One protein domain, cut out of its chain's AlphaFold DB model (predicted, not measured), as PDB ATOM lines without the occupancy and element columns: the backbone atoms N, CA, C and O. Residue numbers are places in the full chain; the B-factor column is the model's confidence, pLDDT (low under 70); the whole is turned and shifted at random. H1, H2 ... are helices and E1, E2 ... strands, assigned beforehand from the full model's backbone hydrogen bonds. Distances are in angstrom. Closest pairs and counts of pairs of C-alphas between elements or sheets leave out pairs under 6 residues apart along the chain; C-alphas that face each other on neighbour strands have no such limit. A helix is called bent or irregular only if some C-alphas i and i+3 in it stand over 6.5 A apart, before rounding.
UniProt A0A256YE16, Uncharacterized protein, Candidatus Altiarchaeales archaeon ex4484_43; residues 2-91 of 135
ATOM      1  N   ARG A   2      49.300 -11.498 -21.421       26.56
ATOM      2  CA  ARG A   2      50.244 -10.497 -20.894       26.56
ATOM      3  C   ARG A   2      51.285 -10.262 -21.984       26.56
ATOM      4  O   ARG A   2      52.038 -11.175 -22.289       26.56
ATOM      5  N   ILE A   3      51.290  -9.076 -22.588       35.50
ATOM      6  CA  ILE A   3      52.328  -8.690 -23.548       35.50
ATOM      7  C   ILE A   3      53.576  -8.357 -22.727       35.50
ATOM      8  O   ILE A   3      53.585  -7.370 -21.990       35.50
ATOM      9  N   PHE A   4      54.607  -9.194 -22.809       38.56
ATOM     10  CA  PHE A   4      55.911  -8.883 -22.234       38.56
ATOM     11  C   PHE A   4      56.667  -7.992 -23.221       38.56
ATOM     12  O   PHE A   4      57.280  -8.479 -24.165       38.56
ATOM     13  N   LEU A   5      56.605  -6.676 -23.021       42.41
ATOM     14  CA  LEU A   5      57.504  -5.756 -23.713       42.41
ATOM     15  C   LEU A   5      58.885  -5.882 -23.065       42.41
ATOM     16  O   LEU A   5      59.064  -5.528 -21.899       42.41
ATOM     17  N   GLN A   6      59.840  -6.449 -23.801       41.22
ATOM     18  CA  GLN A   6      61.236  -6.488 -23.376       41.22
ATOM     19  C   GLN A   6      61.867  -5.083 -23.471       41.22
ATOM     20  O   GLN A   6      61.437  -4.282 -24.306       41.22
ATOM     21  N   PRO A   7      62.879  -4.766 -22.641       45.72
ATOM     22  CA  PRO A   7      63.639  -3.518 -22.744       45.72
ATOM     23  C   PRO A   7      64.248  -3.317 -24.144       45.72
ATOM     24  O   PRO A   7      64.613  -4.287 -24.810       45.72
ATOM     25  N   SER A   8      64.407  -2.056 -24.564       53.78
ATOM     26  CA  SER A   8      64.899  -1.632 -25.891       53.78
ATOM     27  C   SER A   8      66.255  -2.212 -26.306       53.78
ATOM     28  O   SER A   8      66.540  -2.317 -27.496       53.78
ATOM     29  N   ASP A   9      67.075  -2.616 -25.340       55.84
ATOM     30  CA  ASP A   9      68.480  -2.989 -25.548       55.84
ATOM     31  C   ASP A   9      68.660  -4.442 -26.028       55.84
ATOM     32  O   ASP A   9      69.776  -4.896 -26.270       55.84
ATOM     33  N   ASN A  10      67.563  -5.190 -26.181       63.72
ATOM     34  CA  ASN A  10      67.559  -6.567 -26.681       63.72
ATOM     35  C   ASN A  10      67.016  -6.681 -28.113       63.72
ATOM     36  O   ASN A  10      66.644  -7.779 -28.521       63.72
ATOM     37  N   ARG A  11      66.962  -5.579 -28.877       65.31
ATOM     38  CA  ARG A  11      66.411  -5.568 -30.244       65.31
ATOM     39  C   ARG A  11      66.999  -6.673 -31.127       65.31
ATOM     40  O   ARG A  11      66.243  -7.377 -31.784       65.31
ATOM     41  N   ASP A  12      68.310  -6.881 -31.045       71.94
ATOM     42  CA  ASP A  12      69.038  -7.872 -31.849       71.94
ATOM     43  C   ASP A  12      68.894  -9.318 -31.329       71.94
ATOM     44  O   ASP A  12      69.418 -10.252 -31.926       71.94
ATOM     45  N   LYS A  13      68.205  -9.522 -30.197       79.25
ATOM     46  CA  LYS A  13      67.952 -10.843 -29.590       79.25
ATOM     47  C   LYS A  13      66.515 -11.326 -29.790       79.25
ATOM     48  O   LYS A  13      66.154 -12.384 -29.275       79.25
ATOM     49  N   ILE A  14      65.671 -10.540 -30.459       80.94
ATOM     50  CA  ILE A  14      64.284 -10.918 -30.733       80.94
ATOM     51  C   ILE A  14      64.290 -11.908 -31.898       80.94
ATOM     52  O   ILE A  14      64.648 -11.549 -33.011       80.94
ATOM     53  N   ILE A  15      63.882 -13.148 -31.624       83.25
ATOM     54  CA  ILE A  15      63.899 -14.262 -32.590       83.25
ATOM     55  C   ILE A  15      62.494 -14.747 -32.979       83.25
ATOM     56  O   ILE A  15      62.355 -15.689 -33.745       83.25
ATOM     57  N   GLY A  16      61.441 -14.138 -32.430       78.81
ATOM     58  CA  GLY A  16      60.052 -14.519 -32.676       78.81
ATOM     59  C   GLY A  16      59.071 -13.630 -31.914       78.81
ATOM     60  O   GLY A  16      59.457 -12.895 -31.001       78.81
ATOM     61  N   ILE A  17      57.795 -13.696 -32.286       80.94
ATOM     62  CA  ILE A  17      56.714 -12.882 -31.717       80.94
ATOM     63  C   ILE A  17      55.706 -13.803 -31.027       80.94
ATOM     64  O   ILE A  17      55.103 -14.679 -31.644       80.94
ATOM     65  N   GLY A  18      55.493 -13.598 -29.729       81.06
ATOM     66  CA  GLY A  18      54.548 -14.389 -28.950       81.06
ATOM     67  C   GLY A  18      54.516 -14.000 -27.471       81.06
ATOM     68  O   GLY A  18      55.337 -13.216 -27.004       81.06
ATOM     69  N   GLU A  19      53.578 -14.513 -26.683       86.00
ATOM     70  CA  GLU A  19      52.449 -15.365 -27.083       86.00
ATOM     71  C   GLU A  19      51.283 -14.509 -27.621       86.00
ATOM     72  O   GLU A  19      50.853 -13.553 -26.970       86.00
ATOM     73  N   VAL A  20      50.783 -14.839 -28.817       87.31
ATOM     74  CA  VAL A  20      49.675 -14.138 -29.503       87.31
ATOM     75  C   VAL A  20      48.625 -15.141 -29.972       87.31
ATOM     76  O   VAL A  20      48.932 -16.314 -30.089       87.31
ATOM     77  N   GLY A  21      47.393 -14.727 -30.267       88.88
ATOM     78  CA  GLY A  21      46.376 -15.641 -30.801       88.88
ATOM     79  C   GLY A  21      44.989 -15.392 -30.232       88.88
ATOM     80  O   GLY A  21      44.650 -14.244 -29.936       88.88
ATOM     81  N   LEU A  22      44.186 -16.451 -30.109       90.25
ATOM     82  CA  LEU A  22      42.769 -16.392 -29.732       90.25
ATOM     83  C   LEU A  22      42.480 -17.307 -28.532       90.25
ATOM     84  O   LEU A  22      42.985 -18.429 -28.473       90.25
ATOM     85  N   ASP A  23      41.649 -16.848 -27.589       92.00
ATOM     86  CA  ASP A  23      41.201 -17.642 -26.435       92.00
ATOM     87  C   ASP A  23      39.676 -17.565 -26.270       92.00
ATOM     88  O   ASP A  23      39.115 -16.736 -25.543       92.00
ATOM     89  N   TYR A  24      38.974 -18.475 -26.940       90.94
ATOM     90  CA  TYR A  24      37.513 -18.547 -26.889       90.94
ATOM     91  C   TYR A  24      36.997 -19.227 -25.617       90.94
ATOM     92  O   TYR A  24      35.786 -19.177 -25.334       90.94
ATOM     93  N   TYR A  25      37.888 -19.811 -24.810       87.06
ATOM     94  CA  TYR A  25      37.550 -20.344 -23.499       87.06
ATOM     95  C   TYR A  25      37.195 -19.213 -22.529       87.06
ATOM     96  O   TYR A  25      36.167 -19.298 -21.856       87.06
ATOM     97  N   TRP A  26      37.975 -18.132 -22.493       87.56
ATOM     98  CA  TRP A  26      37.675 -16.971 -21.648       87.56
ATOM     99  C   TRP A  26      36.819 -15.922 -22.354       87.56
ATOM    100  O   TRP A  26      35.935 -15.322 -21.737       87.56
ATOM    101  N   VAL A  27      37.034 -15.711 -23.653       89.19
ATOM    102  CA  VAL A  27      36.317 -14.686 -24.412       89.19
ATOM    103  C   VAL A  27      35.071 -15.290 -25.049       89.19
ATOM    104  O   VAL A  27      35.114 -15.938 -26.095       89.19
ATOM    105  N   LYS A  28      33.922 -15.089 -24.397       90.25
ATOM    106  CA  LYS A  28      32.622 -15.608 -24.863       90.25
ATOM    107  C   LYS A  28      31.853 -14.633 -25.755       90.25
ATOM    108  O   LYS A  28      31.085 -15.064 -26.608       90.25
ATOM    109  N   GLU A  29      32.063 -13.331 -25.579       94.00
ATOM    110  CA  GLU A  29      31.345 -12.290 -26.321       94.00
ATOM    111  C   GLU A  29      31.878 -12.150 -27.753       94.00
ATOM    112  O   GLU A  29      33.076 -11.950 -27.963       94.00
ATOM    113  N   SER A  30      30.982 -12.186 -28.741       90.88
ATOM    114  CA  SER A  30      31.326 -12.119 -30.170       90.88
ATOM    115  C   SER A  30      32.093 -10.849 -30.548       90.88
ATOM    116  O   SER A  30      33.062 -10.918 -31.300       90.88
ATOM    117  N   GLU A  31      31.718  -9.695 -29.994       93.62
ATOM    118  CA  GLU A  31      32.431  -8.438 -30.244       93.62
ATOM    119  C   GLU A  31      33.850  -8.456 -29.673       93.62
ATOM    120  O   GLU A  31      34.778  -7.963 -30.311       93.62
ATOM    121  N   LYS A  32      34.068  -9.075 -28.508       91.44
ATOM    122  CA  LYS A  32      35.417  -9.223 -27.944       91.44
ATOM    123  C   LYS A  32      36.268 -10.182 -28.778       91.44
ATOM    124  O   LYS A  32      37.422  -9.863 -29.046       91.44
ATOM    125  N   ARG A  33      35.686 -11.274 -29.289       93.38
ATOM    126  CA  ARG A  33      36.372 -12.182 -30.229       93.38
ATOM    127  C   ARG A  33      36.805 -11.468 -31.506       93.38
ATOM    128  O   ARG A  33      37.947 -11.611 -31.925       93.38
ATOM    129  N   LYS A  34      35.949 -10.617 -32.088       92.88
ATOM    130  CA  LYS A  34      36.327  -9.786 -33.249       92.88
ATOM    131  C   LYS A  34      37.522  -8.877 -32.946       92.88
ATOM    132  O   LYS A  34      38.387  -8.702 -33.805       92.88
ATOM    133  N   HIS A  35      37.588  -8.307 -31.742       92.50
ATOM    134  CA  HIS A  35      38.743  -7.514 -31.317       92.50
ATOM    135  C   HIS A  35      40.013  -8.367 -31.188       92.50
ATOM    136  O   HIS A  35      41.067  -7.931 -31.651       92.50
ATOM    137  N   GLU A  36      39.926  -9.575 -30.624       91.38
ATOM    138  CA  GLU A  36      41.056 -10.513 -30.578       91.38
ATOM    139  C   GLU A  36      41.536 -10.890 -31.980       91.38
ATOM    140  O   GLU A  36      42.720 -10.741 -32.264       91.38
ATOM    141  N   MET A  37      40.631 -11.250 -32.894       91.69
ATOM    142  CA  MET A  37      40.971 -11.548 -34.293       91.69
ATOM    143  C   MET A  37      41.640 -10.358 -34.987       91.69
ATOM    144  O   MET A  37      42.627 -10.520 -35.701       91.69
ATOM    145  N   LYS A  38      41.153  -9.133 -34.757       93.62
ATOM    146  CA  LYS A  38      41.782  -7.925 -35.307       93.62
ATOM    147  C   LYS A  38      43.202  -7.726 -34.774       93.62
ATOM    148  O   LYS A  38      44.087  -7.349 -35.537       93.62
ATOM    149  N   ASN A  39      43.423  -7.964 -33.484       92.12
ATOM    150  CA  ASN A  39      44.750  -7.859 -32.882       92.12
ATOM    151  C   ASN A  39      45.676  -8.974 -33.372       92.12
ATOM    152  O   ASN A  39      46.816  -8.693 -33.724       92.12
ATOM    153  N   PHE A  40      45.181 -10.208 -33.461       92.25
ATOM    154  CA  PHE A  40      45.955 -11.332 -33.968       92.25
ATOM    155  C   PHE A  40      46.377 -11.104 -35.422       92.25
ATOM    156  O   PHE A  40      47.551 -11.260 -35.739       92.25
ATOM    157  N   LYS A  41      45.479 -10.592 -36.275       91.44
ATOM    158  CA  LYS A  41      45.821 -10.197 -37.649       91.44
ATOM    159  C   LYS A  41      46.972  -9.186 -37.705       91.44
ATOM    160  O   LYS A  41      47.870  -9.346 -38.519       91.44
ATOM    161  N   ARG A  42      46.986  -8.185 -36.819       90.81
ATOM    162  CA  ARG A  42      48.089  -7.208 -36.748       90.81
ATOM    163  C   ARG A  42      49.418  -7.849 -36.359       90.81
ATOM    164  O   ARG A  42      50.454  -7.414 -36.839       90.81
ATOM    165  N   PHE A  43      49.400  -8.867 -35.498       90.00
ATOM    166  CA  PHE A  43      50.614  -9.616 -35.163       90.00
ATOM    167  C   PHE A  43      51.101 -10.485 -36.326       90.00
ATOM    168  O   PHE A  43      52.306 -10.572 -36.520       90.00
ATOM    169  N   ILE A  44      50.193 -11.062 -37.120       85.06
ATOM    170  CA  ILE A  44      50.536 -11.767 -38.368       85.06
ATOM    171  C   ILE A  44      51.190 -10.800 -39.364       85.06
ATOM    172  O   ILE A  44      52.250 -11.093 -39.905       85.06
ATOM    173  N   GLU A  45      50.600  -9.619 -39.564       88.38
ATOM    174  CA  GLU A  45      51.158  -8.577 -40.439       88.38
ATOM    175  C   GLU A  45      52.545  -8.117 -39.963       88.38
ATOM    176  O   GLU A  45      53.476  -8.057 -40.761       88.38
ATOM    177  N   LEU A  46      52.702  -7.863 -38.660       86.69
ATOM    178  CA  LEU A  46      53.984  -7.482 -38.061       86.69
ATOM    179  C   LEU A  46      55.042  -8.581 -38.206       86.69
ATOM    180  O   LEU A  46      56.211  -8.299 -38.440       86.69
ATOM    181  N   SER A  47      54.633  -9.834 -38.047       82.50
ATOM    182  CA  SER A  47      55.498 -10.998 -38.194       82.50
ATOM    183  C   SER A  47      56.020 -11.146 -39.621       82.50
ATOM    184  O   SER A  47      57.221 -11.325 -39.789       82.50
ATOM    185  N   ASN A  48      55.160 -10.950 -40.625       82.25
ATOM    186  CA  ASN A  48      55.569 -10.903 -42.029       82.25
ATOM    187  C   ASN A  48      56.500  -9.716 -42.328       82.25
ATOM    188  O   ASN A  48      57.460  -9.863 -43.075       82.25
ATOM    189  N   GLU A  49      56.226  -8.532 -41.766       86.06
ATOM    190  CA  GLU A  49      57.065  -7.339 -41.972       86.06
ATOM    191  C   GLU A  49      58.478  -7.522 -41.402       86.06
ATOM    192  O   GLU A  49      59.454  -7.067 -41.996       86.06
ATOM    193  N   LEU A  50      58.580  -8.178 -40.245       82.69
ATOM    194  CA  LEU A  50      59.844  -8.399 -39.548       82.69
ATOM    195  C   LEU A  50      60.538  -9.710 -39.931       82.69
ATOM    196  O   LEU A  50      61.652  -9.934 -39.466       82.69
ATOM    197  N   ASP A  51      59.886 -10.557 -40.727       80.88
ATOM    198  CA  ASP A  51      60.320 -11.925 -41.030       80.88
ATOM    199  C   ASP A  51      60.666 -12.731 -39.758       80.88
ATOM    200  O   ASP A  51      61.674 -13.427 -39.667       80.88
ATOM    201  N   LEU A  52      59.827 -12.587 -38.723       82.69
ATOM    202  CA  LEU A  52      59.979 -13.275 -37.438       82.69
ATOM    203  C   LEU A  52      58.843 -14.270 -37.204       82.69
ATOM    204  O   LEU A  52      57.688 -13.869 -37.325       82.69
ATOM    205  N   PRO A  53      59.109 -15.512 -36.770       80.38
ATOM    206  CA  PRO A  53      58.068 -16.518 -36.577       80.38
ATOM    207  C   PRO A  53      57.116 -16.198 -35.414       80.38
ATOM    208  O   PRO A  53      57.474 -15.500 -34.458       80.38
ATOM    209  N   LEU A  54      55.908 -16.772 -35.453       79.12
ATOM    210  CA  LEU A  54      54.896 -16.620 -34.397       79.12
ATOM    211  C   LEU A  54      54.874 -17.789 -33.402       79.12
ATOM    212  O   LEU A  54      54.931 -18.955 -33.789       79.12
ATOM    213  N   VAL A  55      54.652 -17.481 -32.121       82.94
ATOM    214  CA  VAL A  55      54.202 -18.447 -31.102       82.94
ATOM    215  C   VAL A  55      52.739 -18.157 -30.770       82.94
ATOM    216  O   VAL A  55      52.410 -17.113 -30.196       82.94
ATOM    217  N   VAL A  56      51.864 -19.080 -31.170       80.56
ATOM    218  CA  VAL A  56      50.421 -18.870 -31.283       80.56
ATOM    219  C   VAL A  56      49.635 -19.691 -30.260       80.56
ATOM    220  O   VAL A  56      49.782 -20.906 -30.184       80.56
ATOM    221  N   HIS A  57      48.744 -19.026 -29.533       87.62
ATOM    222  CA  HIS A  57      47.717 -19.608 -28.668       87.62
ATOM    223  C   HIS A  57      46.385 -19.733 -29.409       87.62
ATOM    224  O   HIS A  57      45.981 -18.812 -30.120       87.62
ATOM    225  N   SER A  58      45.670 -20.845 -29.239       83.94
ATOM    226  CA  SER A  58      44.464 -21.118 -30.037       83.94
ATOM    227  C   SER A  58      43.326 -21.801 -29.279       83.94
ATOM    228  O   SER A  58      42.549 -22.531 -29.886       83.94
ATOM    229  N   ARG A  59      43.235 -21.624 -27.959       85.31
ATOM    230  CA  ARG A  59      42.316 -22.397 -27.110       85.31
ATOM    231  C   ARG A  59      40.840 -22.185 -27.480       85.31
ATOM    232  O   ARG A  59      40.344 -21.060 -27.396       85.31
ATOM    233  N   ASP A  60      40.139 -23.276 -27.804       86.50
ATOM    234  CA  ASP A  60      38.746 -23.301 -28.297       86.50
ATOM    235  C   ASP A  60      38.537 -22.470 -29.590       86.50
ATOM    236  O   ASP A  60      37.404 -22.127 -29.941       86.50
ATOM    237  N   ALA A  61      39.621 -22.083 -30.270       86.94
ATOM    238  CA  ALA A  61      39.655 -21.158 -31.404       86.94
ATOM    239  C   ALA A  61      40.534 -21.681 -32.557       86.94
ATOM    240  O   ALA A  61      40.945 -20.922 -33.437       86.94
ATOM    241  N   GLU A  62      40.841 -22.978 -32.545       82.31
ATOM    242  CA  GLU A  62      41.803 -23.641 -33.422       82.31
ATOM    243  C   GLU A  62      41.493 -23.424 -34.909       82.31
ATOM    244  O   GLU A  62      42.379 -23.068 -35.685       82.31
ATOM    245  N   GLU A  63      40.231 -23.591 -35.310       80.62
ATOM    246  CA  GLU A  63      39.804 -23.448 -36.708       80.62
ATOM    247  C   GLU A  63      39.997 -22.020 -37.237       80.62
ATOM    248  O   GLU A  63      40.487 -21.826 -38.353       80.62
ATOM    249  N   ASP A  64      39.649 -21.016 -36.426       86.31
ATOM    250  CA  ASP A  64      39.800 -19.607 -36.791       86.31
ATOM    251  C   ASP A  64      41.278 -19.219 -36.874       86.31
ATOM    252  O   ASP A  64      41.681 -18.542 -37.824       86.31
ATOM    253  N   VAL A  65      42.104 -19.698 -35.936       84.69
ATOM    254  CA  VAL A  65      43.557 -19.490 -35.970       84.69
ATOM    255  C   VAL A  65      44.166 -20.093 -37.238       84.69
ATOM    256  O   VAL A  65      44.874 -19.391 -37.958       84.69
ATOM    257  N   ILE A  66      43.847 -21.350 -37.568       79.50
ATOM    258  CA  ILE A  66      44.342 -22.019 -38.785       79.50
ATOM    259  C   ILE A  66      43.905 -21.259 -40.040       79.50
ATOM    260  O   ILE A  66      44.693 -21.071 -40.966       79.50
ATOM    261  N   LYS A  67      42.651 -20.796 -40.087       82.12
ATOM    262  CA  LYS A  67      42.140 -20.018 -41.220       82.12
ATOM    263  C   LYS A  67      42.882 -18.694 -41.387       82.12
ATOM    264  O   LYS A  67      43.148 -18.301 -42.518       82.12
ATOM    265  N   MET A  68      43.201 -18.013 -40.289       86.12
ATOM    266  CA  MET A  68      43.933 -16.744 -40.313       86.12
ATOM    267  C   MET A  68      45.411 -16.909 -40.685       86.12
ATOM    268  O   MET A  68      45.979 -15.993 -41.269       86.12
ATOM    269  N   LEU A  69      46.008 -18.065 -40.389       80.94
ATOM    270  CA  LEU A  69      47.394 -18.400 -40.733       80.94
ATOM    271  C   LEU A  69      47.549 -19.054 -42.118       80.94
ATOM    272  O   LEU A  69      48.652 -19.441 -42.480       80.94
ATOM    273  N   ARG A  70      46.472 -19.213 -42.899       75.38
ATOM    274  CA  ARG A  70      46.511 -19.956 -44.172       75.38
ATOM    275  C   ARG A  70      47.502 -19.380 -45.190       75.38
ATOM    276  O   ARG A  70      48.128 -20.157 -45.900       75.38
ATOM    277  N   ASP A  71      47.624 -18.057 -45.231       65.81
ATOM    278  CA  ASP A  71      48.492 -17.322 -46.161       65.81
ATOM    279  C   ASP A  71      49.710 -16.718 -45.425       65.81
ATOM    280  O   ASP A  71      50.195 -15.644 -45.777       65.81
ATOM    281  N   PHE A  72      50.133 -17.340 -44.319       71.12
ATOM    282  CA  PHE A  72      51.240 -16.878 -43.486       71.12
ATOM    283  C   PHE A  72      52.499 -17.714 -43.743       71.12
ATOM    284  O   PHE A  72      52.517 -18.914 -43.464       71.12
ATOM    285  N   ASP A  73      53.554 -17.066 -44.237       63.97
ATOM    286  CA  ASP A  73      54.718 -17.747 -44.821       63.97
ATOM    287  C   ASP A  73      55.938 -17.822 -43.881       63.97
ATOM    288  O   ASP A  73      56.817 -18.659 -44.078       63.97
ATOM    289  N   THR A  74      55.983 -17.007 -42.821       60.41
ATOM    290  CA  THR A  74      57.142 -16.870 -41.910       60.41
ATOM    291  C   THR A  74      57.217 -17.971 -40.831       60.41
ATOM    292  O   THR A  74      58.183 -18.073 -40.078       60.41
ATOM    293  N   GLY A  75      56.215 -18.853 -40.771       66.81
ATOM    294  CA  GLY A  75      56.186 -20.006 -39.868       66.81
ATOM    295  C   GLY A  75      55.607 -19.702 -38.481       66.81
ATOM    296  O   GLY A  75      55.925 -18.705 -37.832       66.81
ATOM    297  N   ALA A  76      54.725 -20.586 -38.002       67.88
ATOM    298  CA  ALA A  76      54.053 -20.463 -36.708       67.88
ATOM    299  C   ALA A  76      54.146 -21.761 -35.894       67.88
ATOM    300  O   ALA A  76      53.950 -22.854 -36.425       67.88
ATOM    301  N   ILE A  77      54.365 -21.630 -34.586       74.50
ATOM    302  CA  ILE A  77      54.202 -22.711 -33.608       74.50
ATOM    303  C   ILE A  77      52.856 -22.526 -32.914       74.50
ATOM    304  O   ILE A  77      52.624 -21.496 -32.288       74.50
ATOM    305  N   LEU A  78      51.992 -23.542 -32.959       68.06
ATOM    306  CA  LEU A  78      50.786 -23.602 -32.127       68.06
ATOM    307  C   LEU A  78      51.164 -24.142 -30.741       68.06
ATOM    308  O   LEU A  78      51.415 -25.337 -30.566       68.06
ATOM    309  N   HIS A  79      51.238 -23.256 -29.751       67.88
ATOM    310  CA  HIS A  79      51.541 -23.608 -28.371       67.88
ATOM    311  C   HIS A  79      50.344 -24.326 -27.730       67.88
ATOM    312  O   HIS A  79      49.244 -23.784 -27.672       67.88
ATOM    313  N   CYS A  80      50.570 -25.549 -27.234       63.66
ATOM    314  CA  CYS A  80      49.580 -26.341 -26.496       63.66
ATOM    315  C   CYS A  80      48.234 -26.528 -27.239       63.66
ATOM    316  O   CYS A  80      47.157 -26.332 -26.673       63.66
ATOM    317  N   PHE A  81      48.295 -26.937 -28.509       57.88
ATOM    318  CA  PHE A  81      47.110 -27.253 -29.311       57.88
ATOM    319  C   PHE A  81      46.226 -28.318 -28.630       57.88
ATOM    320  O   PHE A  81      46.691 -29.425 -28.356       57.88
ATOM    321  N   GLY A  82      44.966 -27.969 -28.344       53.81
ATOM    322  CA  GLY A  82      44.017 -28.775 -27.560       53.81
ATOM    323  C   GLY A  82      42.737 -29.168 -28.306       53.81
ATOM    324  O   GLY A  82      41.739 -29.481 -27.659       53.81
ATOM    325  N   GLY A  83      42.756 -29.120 -29.645       57.28
ATOM    326  CA  GLY A  83      41.610 -29.427 -30.507       57.28
ATOM    327  C   GLY A  83      41.085 -30.866 -30.389       57.28
ATOM    328  O   GLY A  83      41.656 -31.711 -29.703       57.28
ATOM    329  N   SER A  84      39.950 -31.135 -31.055       53.06
ATOM    330  CA  SER A  84      39.144 -32.339 -30.814       53.06
ATOM    331  C   SER A  84      39.911 -33.651 -30.926       53.06
ATOM    332  O   SER A  84      40.827 -33.823 -31.726       53.06
ATOM    333  N   VAL A  85      39.396 -34.615 -30.181       43.06
ATOM    334  CA  VAL A  85      39.922 -35.950 -30.017       43.06
ATOM    335  C   VAL A  85      39.760 -36.757 -31.337       43.06
ATOM    336  O   VAL A  85      40.586 -37.580 -31.637       43.06
ATOM    337  N   LYS A  86      38.981 -36.397 -32.363       47.38
ATOM    338  CA  LYS A  86      39.179 -37.037 -33.701       47.38
ATOM    339  C   LYS A  86      40.511 -36.650 -34.399       47.38
ATOM    340  O   LYS A  86      40.923 -37.297 -35.356       47.38
ATOM    341  N   LEU A  87      41.186 -35.617 -33.880       45.00
ATOM    342  CA  LEU A  87      42.575 -35.204 -34.130       45.00
ATOM    343  C   LEU A  87      43.513 -35.486 -32.921       45.00
ATOM    344  O   LEU A  87      44.711 -35.234 -33.022       45.00
ATOM    345  N   ALA A  88      42.995 -36.011 -31.797       39.12
ATOM    346  CA  ALA A  88      43.733 -36.289 -30.551       39.12
ATOM    347  C   ALA A  88      43.362 -37.617 -29.801       39.12
ATOM    348  O   ALA A  88      43.975 -37.929 -28.798       39.12
ATOM    349  N   GLU A  89      42.439 -38.478 -30.259       39.81
ATOM    350  CA  GLU A  89      42.029 -39.786 -29.673       39.81
ATOM    351  C   GLU A  89      43.017 -40.856 -30.108       39.81
ATOM    352  O   GLU A  89      43.180 -41.843 -29.396       39.81
ATOM    353  N   GLU A  90      43.745 -40.650 -31.209       39.56
ATOM    354  CA  GLU A  90      44.948 -41.437 -31.495       39.56
ATOM    355  C   GLU A  90      46.108 -41.081 -30.543       39.56
ATOM    356  O   GLU A  90      47.069 -41.842 -30.423       39.56
ATOM    357  N   ALA A  91      46.015 -39.974 -29.795       34.62
ATOM    358  CA  ALA A  91      47.049 -39.538 -28.869       34.62
ATOM    359  C   ALA A  91      46.470 -38.856 -27.615       34.62
ATOM    360  O   ALA A  91      46.459 -37.637 -27.495       34.62
TER     361      ALA A  91
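This is residues 2 to 91 of the 135 residues of an uncharacterized protein of Candidatus Altiarchaeales archaeon ex4484_43 (UniProt A0A256YE16). A small wall of three short parallel strands, in the order E1 E2 E3, has the long helix H2 running over one face along E1, and the short helix H3 packs near the ends of the strands. Two stretches stick out from this body: residues 7 to 13, of which 8 to 13 belong to H1, and residues 85 to 91, where the printed part ends. The printed part has 90 residues, with three named helices and three named strands in the order H1 E1 H2 E2 H3 E3, a mixed class. It is only just compact, close to loose, with a radius of gyration of the C-alphas of 14.1 A and spans of 44 by 33 by 24 A.

Look first at E2, residues 54 to 57, the inner strand. E1, residues 17 to 21, is its parallel neighbour at 31 degrees, with N 57 and O 20 2.8 A apart. E3, residues 76 to 78, is parallel to E2 at 23 degrees, with N 77 and O 54 2.8 A apart. H2, residues 30 to 50, is on the sheet at a height of 9.4 A, over E1 and along it at 22 degrees on the local plane; their closest C-alphas, Gly 21 and Phe 40, are 5.4 A apart. With H3, residues 62 to 68, it forms two layers, helices on one face of a sheet. H2 and H3 are close but not clearly touching, the C-alphas of Lys 41 and Met 68 being 7.3 A apart, at a steep tilt of 53 degrees. E1, H2, E2 and E2, H3, E3 are strand-helix-strand units, parallel neighbours with a helix between, each with a right-handed crossover. H1, residues 8 to 13, is apart from H2, H3, E2 and E3. In H2 and H3 every O i to N i+4 pair is within hydrogen-bond range; in H1 it is 0 of 2, with 1 of 3 O i to N i+3 pairs.

Find C-alpha 30 at (31.326, -12.119, -30.170); from there H2 runs 30.2 A to C-alpha 50. E1 begins at (56.714, -12.882, -31.717) and spans 10.7 A, E2 9.7 A, E3 6.4 A, H3 10.0 A. H1 spans 10.4 A and is irregular, with C-alphas 9 and 12 8.0 A apart. E3 ends at C-alpha 78, (50.786, -23.602, -32.127).

The C-alphas farthest apart, of Asp 9 and Lys 86, are 45.7 A apart. The printed part has no cut and no long link. Residues 79 to 91 hold no named element. The mean pLDDT of the printed part is 74.7; it is under 70 at residues 2 to 11, 71, 73 to 76 and 78 to 91.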